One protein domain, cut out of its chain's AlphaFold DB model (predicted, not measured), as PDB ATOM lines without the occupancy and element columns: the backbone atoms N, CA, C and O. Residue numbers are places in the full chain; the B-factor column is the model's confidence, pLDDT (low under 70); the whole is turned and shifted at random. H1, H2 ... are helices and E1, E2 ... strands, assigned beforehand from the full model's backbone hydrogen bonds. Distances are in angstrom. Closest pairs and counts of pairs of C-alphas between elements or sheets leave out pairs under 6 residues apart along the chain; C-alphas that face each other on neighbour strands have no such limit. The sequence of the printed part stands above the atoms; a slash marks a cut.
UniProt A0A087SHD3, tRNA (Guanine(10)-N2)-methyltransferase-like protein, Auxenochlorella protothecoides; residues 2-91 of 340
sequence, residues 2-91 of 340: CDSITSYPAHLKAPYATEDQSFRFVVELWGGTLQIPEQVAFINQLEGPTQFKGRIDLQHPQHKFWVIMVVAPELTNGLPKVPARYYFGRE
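What this domain is: This is residues 2 to 91 of the 340 residues of the protein "tRNA (Guanine(10)-N2)-methyltransferase-like protein" of Auxenochlorella protothecoides (UniProt A0A087SHD3). A long, narrow sheet of three strands has helices H1 and H3 over one face, H1 over the edge strand E3 and H3 over the other edge strand E1, while the short H4 packs on H1 and is not on the sheet. The loop of residues 71 to 84, which joins E2 to E3, runs on past one end of the sheet and adds to the length. The printed part has 90 residues, with H1, H2, E1, H3, H4, E2 and E3 in that order; the sheet's order is E1 E2 E3, mixed, and the class is mixed, helices and strands. It is only just compact, close to loose, with a radius of gyration of the C-alphas of 14.1 A, and elongated, spanning 44 by 26 by 20 A.

Where its parts are: Find C-alpha 2 at (260.631, 164.313, 226.188); from there H1 runs through residues 2 to 7, 8.5 A long. H2 follows at residues 10 to 13, 5.1 A. Look next at C-alpha 22 at (272.420, 161.837, 244.517), where E1, residues 22 to 29, begins its 23.9 A. H3 takes residues 36 to 44, 12.4 A, and H4 residues 47 to 50, 5.5 A. E2 is residues 63 to 70, 22.6 A. E3, residues 85 to 90, runs 16.9 A and ends at C-alpha 90, (262.999, 169.813, 240.624).

How they stand to each other: Begin with the inner strand E2. E1 is its parallel neighbour at 17 degrees, with N 26 and O 65 2.8 A apart, within hydrogen-bond range. E1, H3, H4 and E2 form a strand-helix-strand unit, two parallel neighbour strands with helices between, and its crossover is left-handed. E2 and E3 are a hairpin, antiparallel at 169 degrees, with N 68 and O 87 at 2.9 A, within hydrogen-bond range. Residues 22 to 23 of E1 also pair, parallel, with residues 55 to 56. H3 lies over E1, slantwise to the strands at 56 degrees on the local plane, at a height over the sheet of 8.9 A; the closest C-alphas are those of Val 27 and Gln 39, 6.2 A. On the same face H1 lies over E3, with Ser 4 and Phe 88 the closest C-alphas at 5.8 A. H1 and H4 touch, the closest C-alphas being those of Cys 2 and Pro 49 at 6.6 A. H2 only grazes the sheet, with its residues 12 to 13. H1 and H3 are apart. In H1 and H3 every O i to N i+4 pair is within hydrogen-bond range; H2 and H4 are too short for such a pair.

The domain as a whole: The two C-alphas farthest apart are those of Asp 20 and Gly 78, 44.6 A. The printed part has no cut. The links H4 to E2 and E2 to E3 are long, with 12 and 14 residues. Mean pLDDT of the printed part is 84.5; look at residues 72 to 78 for values under 70.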
ATOM      1  N   CYS A   2     259.321 163.798 226.622       76.56
ATOM      2  CA  CYS A   2     260.631 164.313 226.188       76.56
ATOM      3  C   CYS A   2     260.646 165.834 225.985       76.56
ATOM      4  O   CYS A   2     261.534 166.494 226.510       76.56
ATOM      5  N   ASP A   3     259.606 166.393 225.362       79.44
ATOM      6  CA  ASP A   3     259.482 167.846 225.160       79.44
ATOM      7  C   ASP A   3     259.457 168.650 226.472       79.44
ATOM      8  O   ASP A   3     259.962 169.768 226.546       79.44
ATOM      9  N   SER A   4     258.900 168.083 227.547       80.81
ATOM     10  CA  SER A   4     258.874 168.717 228.876       80.81
ATOM     11  C   SER A   4     260.270 168.734 229.512       80.81
ATOM     12  O   SER A   4     260.680 169.706 230.141       80.81
ATOM     13  N   ILE A   5     261.051 167.674 229.286       80.38
ATOM     14  CA  ILE A   5     262.425 167.555 229.788       80.38
ATOM     15  C   ILE A   5     263.363 168.492 229.019       80.38
ATOM     16  O   ILE A   5     264.210 169.155 229.628       80.38
ATOM     17  N   THR A   6     263.220 168.559 227.693       80.56
ATOM     18  CA  THR A   6     264.040 169.422 226.831       80.56
ATOM     19  C   THR A   6     263.707 170.899 227.020       80.56
ATOM     20  O   THR A   6     264.626 171.714 227.049       80.56
ATOM     21  N   SER A   7     262.431 171.247 227.229       82.94
ATOM     22  CA  SER A   7     262.005 172.624 227.533       82.94
ATOM     23  C   SER A   7     262.419 173.109 228.923       82.94
ATOM     24  O   SER A   7     262.546 174.317 229.125       82.94
ATOM     25  N   TYR A   8     262.682 172.208 229.876       79.44
ATOM     26  CA  TYR A   8     263.228 172.608 231.170       79.44
ATOM     27  C   TYR A   8     264.631 173.228 230.976       79.44
ATOM     28  O   TYR A   8     265.532 172.542 230.473       79.44
ATOM     29  N   PRO A   9     264.876 174.484 231.404       82.88
ATOM     30  CA  PRO A   9     266.124 175.189 231.112       82.88
ATOM     31  C   PRO A   9     267.373 174.459 231.618       82.88
ATOM     32  O   PRO A   9     267.466 174.099 232.791       82.88
ATOM     33  N   ALA A  10     268.372 174.277 230.746       80.44
ATOM     34  CA  ALA A  10     269.595 173.535 231.071       80.44
ATOM     35  C   ALA A  10     270.343 174.114 232.283       80.44
ATOM     36  O   ALA A  10     270.765 173.357 233.152       80.44
ATOM     37  N   HIS A  11     270.428 175.441 232.404       82.94
ATOM     38  CA  HIS A  11     271.095 176.106 233.529       82.94
ATOM     39  C   HIS A  11     270.406 175.868 234.888       82.94
ATOM     40  O   HIS A  11     271.061 175.957 235.919       82.94
ATOM     41  N   LEU A  12     269.109 175.532 234.906       81.62
ATOM     42  CA  LEU A  12     268.383 175.157 236.127       81.62
ATOM     43  C   LEU A  12     268.533 173.666 236.467       81.62
ATOM     44  O   LEU A  12     268.126 173.258 237.556       81.62
ATOM     45  N   LYS A  13     269.058 172.850 235.539       78.44
ATOM     46  CA  LYS A  13     269.367 171.417 235.736       78.44
ATOM     47  C   LYS A  13     270.828 171.207 236.078       78.44
ATOM     48  O   LYS A  13     271.112 170.454 236.989       78.44
ATOM     49  N   ALA A  14     271.725 171.888 235.366       80.00
ATOM     50  CA  ALA A  14     273.168 171.668 235.402       80.00
ATOM     51  C   ALA A  14     273.807 171.663 236.807       80.00
ATOM     52  O   ALA A  14     274.728 170.876 237.005       80.00
ATOM     53  N   PRO A  15     273.348 172.469 237.790       87.12
ATOM     54  CA  PRO A  15     273.895 172.423 239.151       87.12
ATOM     55  C   PRO A  15     273.489 171.186 239.967       87.12
ATOM     56  O   PRO A  15     273.968 171.008 241.088       87.12
ATOM     57  N   TYR A  16     272.549 170.389 239.457       87.56
ATOM     58  CA  TYR A  16     271.893 169.302 240.168       87.56
ATOM     59  C   TYR A  16     272.109 167.975 239.439       87.56
ATOM     60  O   TYR A  16     272.115 167.931 238.211       87.56
ATOM     61  N   ALA A  17     272.239 166.887 240.200       84.06
ATOM     62  CA  ALA A  17     272.515 165.552 239.665       84.06
ATOM     63  C   ALA A  17     273.843 165.462 238.880       84.06
ATOM     64  O   ALA A  17     273.947 164.757 237.871       84.06
ATOM     65  N   THR A  18     274.864 166.173 239.364       90.00
ATOM     66  CA  THR A  18     276.277 165.993 238.994       90.00
ATOM     67  C   THR A  18     276.843 164.705 239.607       90.00
ATOM     68  O   THR A  18     276.208 164.101 240.465       90.00
ATOM     69  N   GLU A  19     278.026 164.263 239.167       92.50
ATOM     70  CA  GLU A  19     278.645 162.978 239.565       92.50
ATOM     71  C   GLU A  19     278.806 162.805 241.090       92.50
ATOM     72  O   GLU A  19     278.727 161.691 241.607       92.50
ATOM     73  N   ASP A  20     278.986 163.904 241.825       93.44
ATOM     74  CA  ASP A  20     279.124 163.950 243.284       93.44
ATOM     75  C   ASP A  20     277.783 163.984 244.038       93.44
ATOM     76  O   ASP A  20     277.762 163.917 245.269       93.44
ATOM     77  N   GLN A  21     276.661 164.067 243.319       94.50
ATOM     78  CA  GLN A  21     275.335 164.231 243.899       94.50
ATOM     79  C   GLN A  21     274.439 163.005 243.724       94.50
ATOM     80  O   GLN A  21     274.565 162.236 242.770       94.50
ATOM     81  N   SER A  22     273.478 162.840 244.635       94.56
ATOM     82  CA  SER A  22     272.420 161.837 244.517       94.56
ATOM     83  C   SER A  22     271.075 162.439 244.124       94.56
ATOM     84  O   SER A  22     270.703 163.537 244.552       94.56
ATOM     85  N   PHE A  23     270.308 161.702 243.327       94.31
ATOM     86  CA  PHE A  23     268.960 162.106 242.951       94.31
ATOM     87  C   PHE A  23     267.992 160.928 242.867       94.31
ATOM     88  O   PHE A  23     268.389 159.766 242.842       94.31
ATOM     89  N   ARG A  24     266.697 161.238 242.784       93.50
ATOM     90  CA  ARG A  24     265.677 160.289 242.326       93.50
ATOM     91  C   ARG A  24     264.635 160.971 241.458       93.50
ATOM     92  O   ARG A  24     264.380 162.169 241.609       93.50
ATOM     93  N   PHE A  25     263.971 160.172 240.636       92.69
ATOM     94  CA  PHE A  25     262.740 160.566 239.971       92.69
ATOM     95  C   PHE A  25     261.522 160.165 240.809       92.69
ATOM     96  O   PHE A  25     261.510 159.117 241.452       92.69
ATOM     97  N   VAL A  26     260.501 161.015 240.804       92.12
ATOM     98  CA  VAL A  26     259.184 160.757 241.386       92.12
ATOM     99  C   VAL A  26     258.166 160.920 240.270       92.12
ATOM    100  O   VAL A  26     258.123 161.971 239.636       92.12
ATOM    101  N   VAL A  27     257.374 159.884 240.010       91.56
ATOM    102  CA  VAL A  27     256.375 159.887 238.938       91.56
ATOM    103  C   VAL A  27     254.987 159.895 239.563       91.56
ATOM    104  O   VAL A  27     254.668 159.023 240.367       91.56
ATOM    105  N   GLU A  28     254.164 160.870 239.189       90.62
ATOM    106  CA  GLU A  28     252.802 161.028 239.701       90.62
ATOM    107  C   GLU A  28     251.805 161.165 238.548       90.62
ATOM    108  O   GLU A  28     252.077 161.828 237.544       90.62
ATOM    109  N   LEU A  29     250.643 160.527 238.693       88.44
ATOM    110  CA  LEU A  29     249.542 160.602 237.741       88.44
ATOM    111  C   LEU A  29     248.411 161.429 238.347       88.44
ATOM    112  O   LEU A  29     247.849 161.082 239.382       88.44
ATOM    113  N   TRP A  30     248.044 162.519 237.685       84.75
ATOM    114  CA  TRP A  30     246.916 163.333 238.110       84.75
ATOM    115  C   TRP A  30     245.606 162.564 237.930       84.75
ATOM    116  O   TRP A  30     245.280 162.118 236.831       84.75
ATOM    117  N   GLY A  31     244.854 162.416 239.023       78.81
ATOM    118  CA  GLY A  31     243.567 161.722 239.019       78.81
ATOM    119  C   GLY A  31     243.646 160.194 238.981       78.81
ATOM    120  O   GLY A  31     242.609 159.556 238.807       78.81
ATOM    121  N   GLY A  32     244.827 159.596 239.166       80.56
ATOM    122  CA  GLY A  32     244.995 158.143 239.168       80.56
ATOM    123  C   GLY A  32     246.228 157.673 239.939       80.56
ATOM    124  O   GLY A  32     246.958 158.469 240.521       80.56
ATOM    125  N   THR A  33     246.467 156.364 239.917       83.38
ATOM    126  CA  THR A  33     247.624 155.730 240.562       83.38
ATOM    127  C   THR A  33     248.335 154.850 239.548       83.38
ATOM    128  O   THR A  33     247.693 154.038 238.888       83.38
ATOM    129  N   LEU A  34     249.657 154.987 239.452       84.69
ATOM    130  CA  LEU A  34     250.500 154.096 238.653       84.69
ATOM    131  C   LEU A  34     250.994 152.943 239.511       84.69
ATOM    132  O   LEU A  34     251.439 153.153 240.646       84.69
ATOM    133  N   GLN A  35     250.996 151.746 238.947       87.81
ATOM    134  CA  GLN A  35     251.630 150.589 239.559       87.81
ATOM    135  C   GLN A  35     253.155 150.717 239.495       87.81
ATOM    136  O   GLN A  35     253.715 151.362 238.607       87.81
ATOM    137  N   ILE A  36     253.851 150.069 240.430       86.69
ATOM    138  CA  ILE A  36     255.318 150.136 240.536       86.69
ATOM    139  C   ILE A  36     256.027 149.787 239.210       86.69
ATOM    140  O   ILE A  36     256.916 150.545 238.821       86.69
ATOM    141  N   PRO A  37     255.650 148.720 238.470       90.00
ATOM    142  CA  PRO A  37     256.303 148.405 237.196       90.00
ATOM    143  C   PRO A  37     256.167 149.523 236.157       90.00
ATOM    144  O   PRO A  37     257.106 149.796 235.414       90.00
ATOM    145  N   GLU A  38     255.019 150.202 236.133       87.19
ATOM    146  CA  GLU A  38     254.760 151.322 235.226       87.19
ATOM    147  C   GLU A  38     255.624 152.526 235.601       87.19
ATOM    148  O   GLU A  38     256.242 153.138 234.731       87.19
ATOM    149  N   GLN A  39     255.737 152.829 236.898       87.06
ATOM    150  CA  GLN A  39     256.617 153.893 237.387       87.06
ATOM    151  C   GLN A  39     258.077 153.631 237.001       87.06
ATOM    152  O   GLN A  39     258.742 154.535 236.502       87.06
ATOM    153  N   VAL A  40     258.567 152.399 237.172       86.81
ATOM    154  CA  VAL A  40     259.937 152.016 236.787       86.81
ATOM    155  C   VAL A  40     260.145 152.157 235.279       86.81
ATOM    156  O   VAL A  40     261.147 152.728 234.852       86.81
ATOM    157  N   ALA A  41     259.188 151.702 234.465       87.69
ATOM    158  CA  ALA A  41     259.259 151.851 233.014       87.69
ATOM    159  C   ALA A  41     259.337 153.328 232.593       87.69
ATOM    160  O   ALA A  41     260.143 153.673 231.728       87.69
ATOM    161  N   PHE A  42     258.557 154.205 233.233       85.69
ATOM    162  CA  PHE A  42     258.644 155.648 233.011       85.69
ATOM    163  C   PHE A  42     260.001 156.213 233.422       85.69
ATOM    164  O   PHE A  42     260.587 156.973 232.659       85.69
ATOM    165  N   ILE A  43     260.517 155.832 234.592       86.19
ATOM    166  CA  ILE A  43     261.809 156.312 235.098       86.19
ATOM    167  C   ILE A  43     262.951 155.944 234.145       86.19
ATOM    168  O   ILE A  43     263.756 156.811 233.813       86.19
ATOM    169  N   ASN A  44     262.980 154.713 233.634       86.69
ATOM    170  CA  ASN A  44     264.018 154.265 232.700       86.69
ATOM    171  C   ASN A  44     264.026 155.088 231.398       86.69
ATOM    172  O   ASN A  44     265.076 155.326 230.807       86.69
ATOM    173  N   GLN A  45     262.864 155.584 230.957       87.00
ATOM    174  CA  GLN A  45     262.772 156.463 229.786       87.00
ATOM    175  C   GLN A  45     263.339 157.873 230.034       87.00
ATOM    176  O   GLN A  45     263.556 158.614 229.074       87.00
ATOM    177  N   LEU A  46     263.576 158.270 231.291       85.38
ATOM    178  CA  LEU A  46     264.112 159.589 231.645       85.38
ATOM    179  C   LEU A  46     265.641 159.653 231.564       85.38
ATOM    180  O   LEU A  46     266.175 160.752 231.409       85.38
ATOM    181  N   GLU A  47     266.353 158.526 231.649       79.81
ATOM    182  CA  GLU A  47     267.824 158.504 231.720       79.81
ATOM    183  C   GLU A  47     268.477 159.186 230.509       79.81
ATOM    184  O   GLU A  47     269.259 160.125 230.662       79.81
ATOM    185  N   GLY A  48     268.090 158.782 229.296       82.00
ATOM    186  CA  GLY A  48     268.642 159.337 228.057       82.00
ATOM    187  C   GLY A  48     268.395 160.846 227.896       82.00
ATOM    188  O   GLY A  48     269.351 161.596 227.700       82.00
ATOM    189  N   PRO A  49     267.137 161.325 227.988       83.62
ATOM    190  CA  PRO A  49     266.816 162.743 227.819       83.62
ATOM    191  C   PRO A  49     267.350 163.670 228.919       83.62
ATOM    192  O   PRO A  49     267.558 164.855 228.659       83.62
ATOM    193  N   THR A  50     267.521 163.181 230.152       85.00
ATOM    194  CA  THR A  50     267.983 164.024 231.271       85.00
ATOM    195  C   THR A  50     269.499 164.164 231.319       85.00
ATOM    196  O   THR A  50     269.974 165.222 231.732       85.00
ATOM    197  N   GLN A  51     270.246 163.144 230.877       85.62
ATOM    198  CA  GLN A  51     271.717 163.106 230.917       85.62
ATOM    199  C   GLN A  51     272.294 163.384 232.317       85.62
ATOM    200  O   GLN A  51     273.396 163.918 232.458       85.62
ATOM    201  N   PHE A  52     271.536 163.056 233.364       89.19
ATOM    202  CA  PHE A  52     271.984 163.212 234.742       89.19
ATOM    203  C   PHE A  52     273.127 162.243 235.032       89.19
ATOM    204  O   PHE A  52     273.072 161.075 234.656       89.19
ATOM    205  N   LYS A  53     274.170 162.745 235.695       89.50
ATOM    206  CA  LYS A  53     275.398 161.987 235.973       89.50
ATOM    207  C   LYS A  53     275.494 161.488 237.413       89.50
ATOM    208  O   LYS A  53     276.344 160.660 237.715       89.50
ATOM    209  N   GLY A  54     274.667 162.034 238.298       90.19
ATOM    210  CA  GLY A  54     274.641 161.669 239.706       90.19
ATOM    211  C   GLY A  54     274.171 160.241 239.951       90.19
ATOM    212  O   GLY A  54     273.598 159.581 239.085       90.19
ATOM    213  N   ARG A  55     274.392 159.756 241.170       92.25
ATOM    214  CA  ARG A  55     273.911 158.428 241.567       92.25
ATOM    215  C   ARG A  55     272.411 158.458 241.857       92.25
ATOM    216  O   ARG A  55     271.906 159.409 242.456       92.25
ATOM    217  N   ILE A  56     271.707 157.384 241.516       91.31
ATOM    218  CA  ILE A  56     270.304 157.226 241.905       91.31
ATOM    219  C   ILE A  56     270.240 156.749 243.362       91.31
ATOM    220  O   ILE A  56     270.782 155.698 243.699       91.31
ATOM    221  N   ASP A  57     269.566 157.509 244.226       92.81
ATOM    222  CA  ASP A  57     269.290 157.153 245.623       92.81
ATOM    223  C   ASP A  57     267.788 157.266 245.895       92.81
ATOM    224  O   ASP A  57     267.218 158.355 245.960       92.81
ATOM    225  N   LEU A  58     267.120 156.125 246.043       89.88
ATOM    226  CA  LEU A  58     265.666 156.079 246.189       89.88
ATOM    227  C   LEU A  58     265.187 156.463 247.598       89.88
ATOM    228  O   LEU A  58     264.034 156.888 247.750       89.88
ATOM    229  N   GLN A  59     266.053 156.327 248.608       92.06
ATOM    230  CA  GLN A  59     265.702 156.496 250.021       92.06
ATOM    231  C   GLN A  59     266.049 157.900 250.522       92.06
ATOM    232  O   GLN A  59     265.183 158.582 251.076       92.06
ATOM    233  N   HIS A  60     267.282 158.354 250.282       93.31
ATOM    234  CA  HIS A  60     267.818 159.612 250.812       93.31
ATOM    235  C   HIS A  60     268.516 160.462 249.731       93.31
ATOM    236  O   HIS A  60     269.676 160.851 249.885       93.31
ATOM    237  N   PRO A  61     267.815 160.799 248.631       95.06
ATOM    238  CA  PRO A  61     268.380 161.632 247.574       95.06
ATOM    239  C   PRO A  61     268.662 163.055 248.065       95.06
ATOM    240  O   PRO A  61     267.868 163.630 248.815       95.06
ATOM    241  N   GLN A  62     269.720 163.678 247.546       94.75
ATOM    242  CA  GLN A  62     269.921 165.122 247.703       94.75
ATOM    243  C   GLN A  62     268.916 165.920 246.866       94.75
ATOM    244  O   GLN A  62     268.460 166.974 247.301       94.75
ATOM    245  N   HIS A  63     268.534 165.403 245.691       94.50
ATOM    246  CA  HIS A  63     267.605 166.073 244.778       94.50
ATOM    247  C   HIS A  63     266.467 165.157 244.334       94.50
ATOM    248  O   HIS A  63     266.680 164.013 243.938       94.50
ATOM    249  N   LYS A  64     265.237 165.673 244.334       94.25
ATOM    250  CA  LYS A  64     264.083 164.975 243.755       94.25
ATOM    251  C   LYS A  64     263.634 165.686 242.491       94.25
ATOM    252  O   LYS A  64     263.425 166.899 242.505       94.25
ATOM    253  N   PHE A  65     263.442 164.920 241.429       92.62
ATOM    254  CA  PHE A  65     262.865 165.397 240.179       92.62
ATOM    255  C   PHE A  65     261.495 164.764 239.985       92.62
ATOM    256  O   PHE A  65     261.357 163.546 240.008       92.62
ATOM    257  N   TRP A  66     260.481 165.599 239.815       92.81
ATOM    258  CA  TRP A  66     259.099 165.194 239.634       92.81
ATOM    259  C   TRP A  66     258.751 165.110 238.154       92.81
ATOM    260  O   TRP A  66     259.087 166.005 237.376       92.81
ATOM    261  N   VAL A  67     258.031 164.052 237.800       91.75
ATOM    262  CA  VAL A  67     257.312 163.893 236.539       91.75
ATOM    263  C   VAL A  67     255.835 163.789 236.873       91.75
ATOM    264  O   VAL A  67     255.370 162.748 237.331       91.75
ATOM    265  N   ILE A  68     255.098 164.873 236.660       91.12
ATOM    266  CA  ILE A  68     253.652 164.902 236.878       91.12
ATOM    267  C   ILE A  68     252.977 164.726 235.528       91.12
ATOM    268  O   ILE A  68     253.150 165.533 234.608       91.12
ATOM    269  N   MET A  69     252.205 163.657 235.413       88.88
ATOM    270  CA  MET A  69     251.463 163.313 234.216       88.88
ATOM    271  C   MET A  69     250.008 163.683 234.417       88.88
ATOM    272  O   MET A  69     249.310 163.123 235.254       88.88
ATOM    273  N   VAL A  70     249.542 164.615 233.608       86.56
ATOM    274  CA  VAL A  70     248.124 164.848 233.398       86.56
ATOM    275  C   VAL A  70     247.787 164.064 232.149       86.56
ATOM    276  O   VAL A  70     247.928 164.561 231.039       86.56
ATOM    277  N   VAL A  71     247.446 162.793 232.306       74.56
ATOM    278  CA  VAL A  71     246.832 162.038 231.210       74.56
ATOM    279  C   VAL A  71     245.364 162.432 231.216       74.56
ATOM    280  O   VAL A  71     244.835 162.660 232.292       74.56
ATOM    281  N   ALA A  72     244.718 162.575 230.061       59.53
ATOM    282  CA  ALA A  72     243.273 162.764 229.999       59.53
ATOM    283  C   ALA A  72     242.620 161.378 230.064       59.53
ATOM    284  O   ALA A  72     242.500 160.745 229.014       59.53
ATOM    285  N   PRO A  73     242.259 160.830 231.239       55.44
ATOM    286  CA  PRO A  73     241.694 159.504 231.275       55.44
ATOM    287  C   PRO A  73     240.188 159.659 231.032       55.44
ATOM    288  O   PRO A  73     239.557 160.637 231.434       55.44
ATOM    289  N   GLU A  74     239.574 158.659 230.417       55.84
ATOM    290  CA  GLU A  74     238.112 158.530 230.408       55.84
ATOM    291  C   GLU A  74     237.544 158.385 231.843       55.84
ATOM    292  O   GLU A  74     236.362 158.624 232.085       55.84
ATOM    293  N   LEU A  75     238.406 158.066 232.821       55.53
ATOM    294  CA  LEU A  75     238.101 157.942 234.245       55.53
ATOM    295  C   LEU A  75     237.963 159.321 234.906       55.53
ATOM    296  O   LEU A  75     238.935 159.959 235.308       55.53
ATOM    297  N   THR A  76     236.719 159.770 235.043       52.56
ATOM    298  CA  THR A  76     236.364 161.017 235.724       52.56
ATOM    299  C   THR A  76     235.917 160.732 237.158       52.56
ATOM    300  O   THR A  76     234.736 160.565 237.439       52.56
ATOM    301  N   ASN A  77     236.857 160.757 238.108       59.97
ATOM    302  CA  ASN A  77     236.554 160.868 239.547       59.97
ATOM    303  C   ASN A  77     236.101 162.302 239.907       59.97
ATOM    304  O   ASN A  77     236.651 162.932 240.807       59.97
ATOM    305  N   GLY A  78     235.166 162.876 239.141       66.19
ATOM    306  CA  GLY A  78     234.713 164.264 239.308       66.19
ATOM    307  C   GLY A  78     235.754 165.345 238.973       66.19
ATOM    308  O   GLY A  78     235.501 166.522 239.215       66.19
ATOM    309  N   LEU A  79     236.914 164.976 238.417       70.44
ATOM    310  CA  LEU A  79     237.945 165.923 237.982       70.44
ATOM    311  C   LEU A  79     237.610 166.535 236.607       70.44
ATOM    312  O   LEU A  79     237.035 165.849 235.755       70.44
ATOM    313  N   PRO A  80     237.970 167.810 236.357       71.06
ATOM    314  CA  PRO A  80     237.699 168.465 235.080       71.06
ATOM    315  C   PRO A  80     238.496 167.824 233.935       71.06
ATOM    316  O   PRO A  80     239.645 167.426 234.106       71.06
ATOM    317  N   LYS A  81     237.924 167.771 232.726       73.00
ATOM    318  CA  LYS A  81     238.679 167.345 231.539       73.00
ATOM    319  C   LYS A  81     239.708 168.417 231.181       73.00
ATOM    320  O   LYS A  81     239.341 169.535 230.831       73.00
ATOM    321  N   VAL A  82     240.986 168.062 231.243       77.44
ATOM    322  CA  VAL A  82     242.106 168.935 230.867       77.44
ATOM    323  C   VAL A  82     242.968 168.256 229.797       77.44
ATOM    324  O   VAL A  82     243.017 167.025 229.750       77.44
ATOM    325  N   PRO A  83     243.640 169.022 228.915       81.38
ATOM    326  CA  PRO A  83     244.509 168.450 227.892       81.38
ATOM    327  C   PRO A  83     245.639 167.617 228.494       81.38
ATOM    328  O   PRO A  83     246.205 167.994 229.524       81.38
ATOM    329  N   ALA A  84     246.009 166.533 227.808       83.69
ATOM    330  CA  ALA A  84     247.110 165.691 228.241       83.69
ATOM    331  C   ALA A  84     248.430 166.483 228.261       83.69
ATOM    332  O   ALA A  84     248.800 167.111 227.265       83.69
ATOM    333  N   ARG A  85     249.132 166.486 229.397       87.62
ATOM    334  CA  ARG A  85     250.364 167.254 229.628       87.62
ATOM    335  C   ARG A  85     251.320 166.510 230.551       87.62
ATOM    336  O   ARG A  85     250.909 165.765 231.432       87.62
ATOM    337  N   TYR A  86     252.608 166.775 230.367       88.94
ATOM    338  CA  TYR A  86     253.683 166.278 231.222       88.94
ATOM    339  C   TYR A  86     254.421 167.472 231.815       88.94
ATOM    340  O   TYR A  86     254.852 168.356 231.070       88.94
ATOM    341  N   TYR A  87     254.613 167.469 233.126       90.94
ATOM    342  CA  TYR A  87     255.424 168.454 233.828       90.94
ATOM    343  C   TYR A  87     256.663 167.768 234.380       90.94
ATOM    344  O   TYR A  87     256.553 166.761 235.074       90.94
ATOM    345  N   PHE A  88     257.829 168.322 234.070       91.12
ATOM    346  CA  PHE A  88     259.105 167.912 234.633       91.12
ATOM    347  C   PHE A  88     259.670 169.054 235.476       91.12
ATOM    348  O   PHE A  88     259.699 170.196 235.016       91.12
ATOM    349  N   GLY A  89     260.139 168.775 236.691       92.00
ATOM    350  CA  GLY A  89     260.784 169.805 237.503       92.00
ATOM    351  C   GLY A  89     261.465 169.294 238.761       92.00
ATOM    352  O   GLY A  89     261.243 168.167 239.190       92.00
ATOM    353  N   ARG A  90     262.317 170.127 239.363       91.94
ATOM    354  CA  ARG A  90     262.999 169.813 240.624       91.94
ATOM    355  C   ARG A  90     262.148 170.233 241.821       91.94
ATOM    356  O   ARG A  90     261.590 171.329 241.830       91.94
ATOM    357  N   GLU A  91     262.102 169.399 242.855       93.12
ATOM    358  CA  GLU A  91     261.540 169.776 244.154       93.12
ATOM    359  C   GLU A  91     262.409 170.868 244.790       93.12
ATOM    360  O   GLU A  91     263.586 170.652 245.083       93.12
TER     361      GLU A  91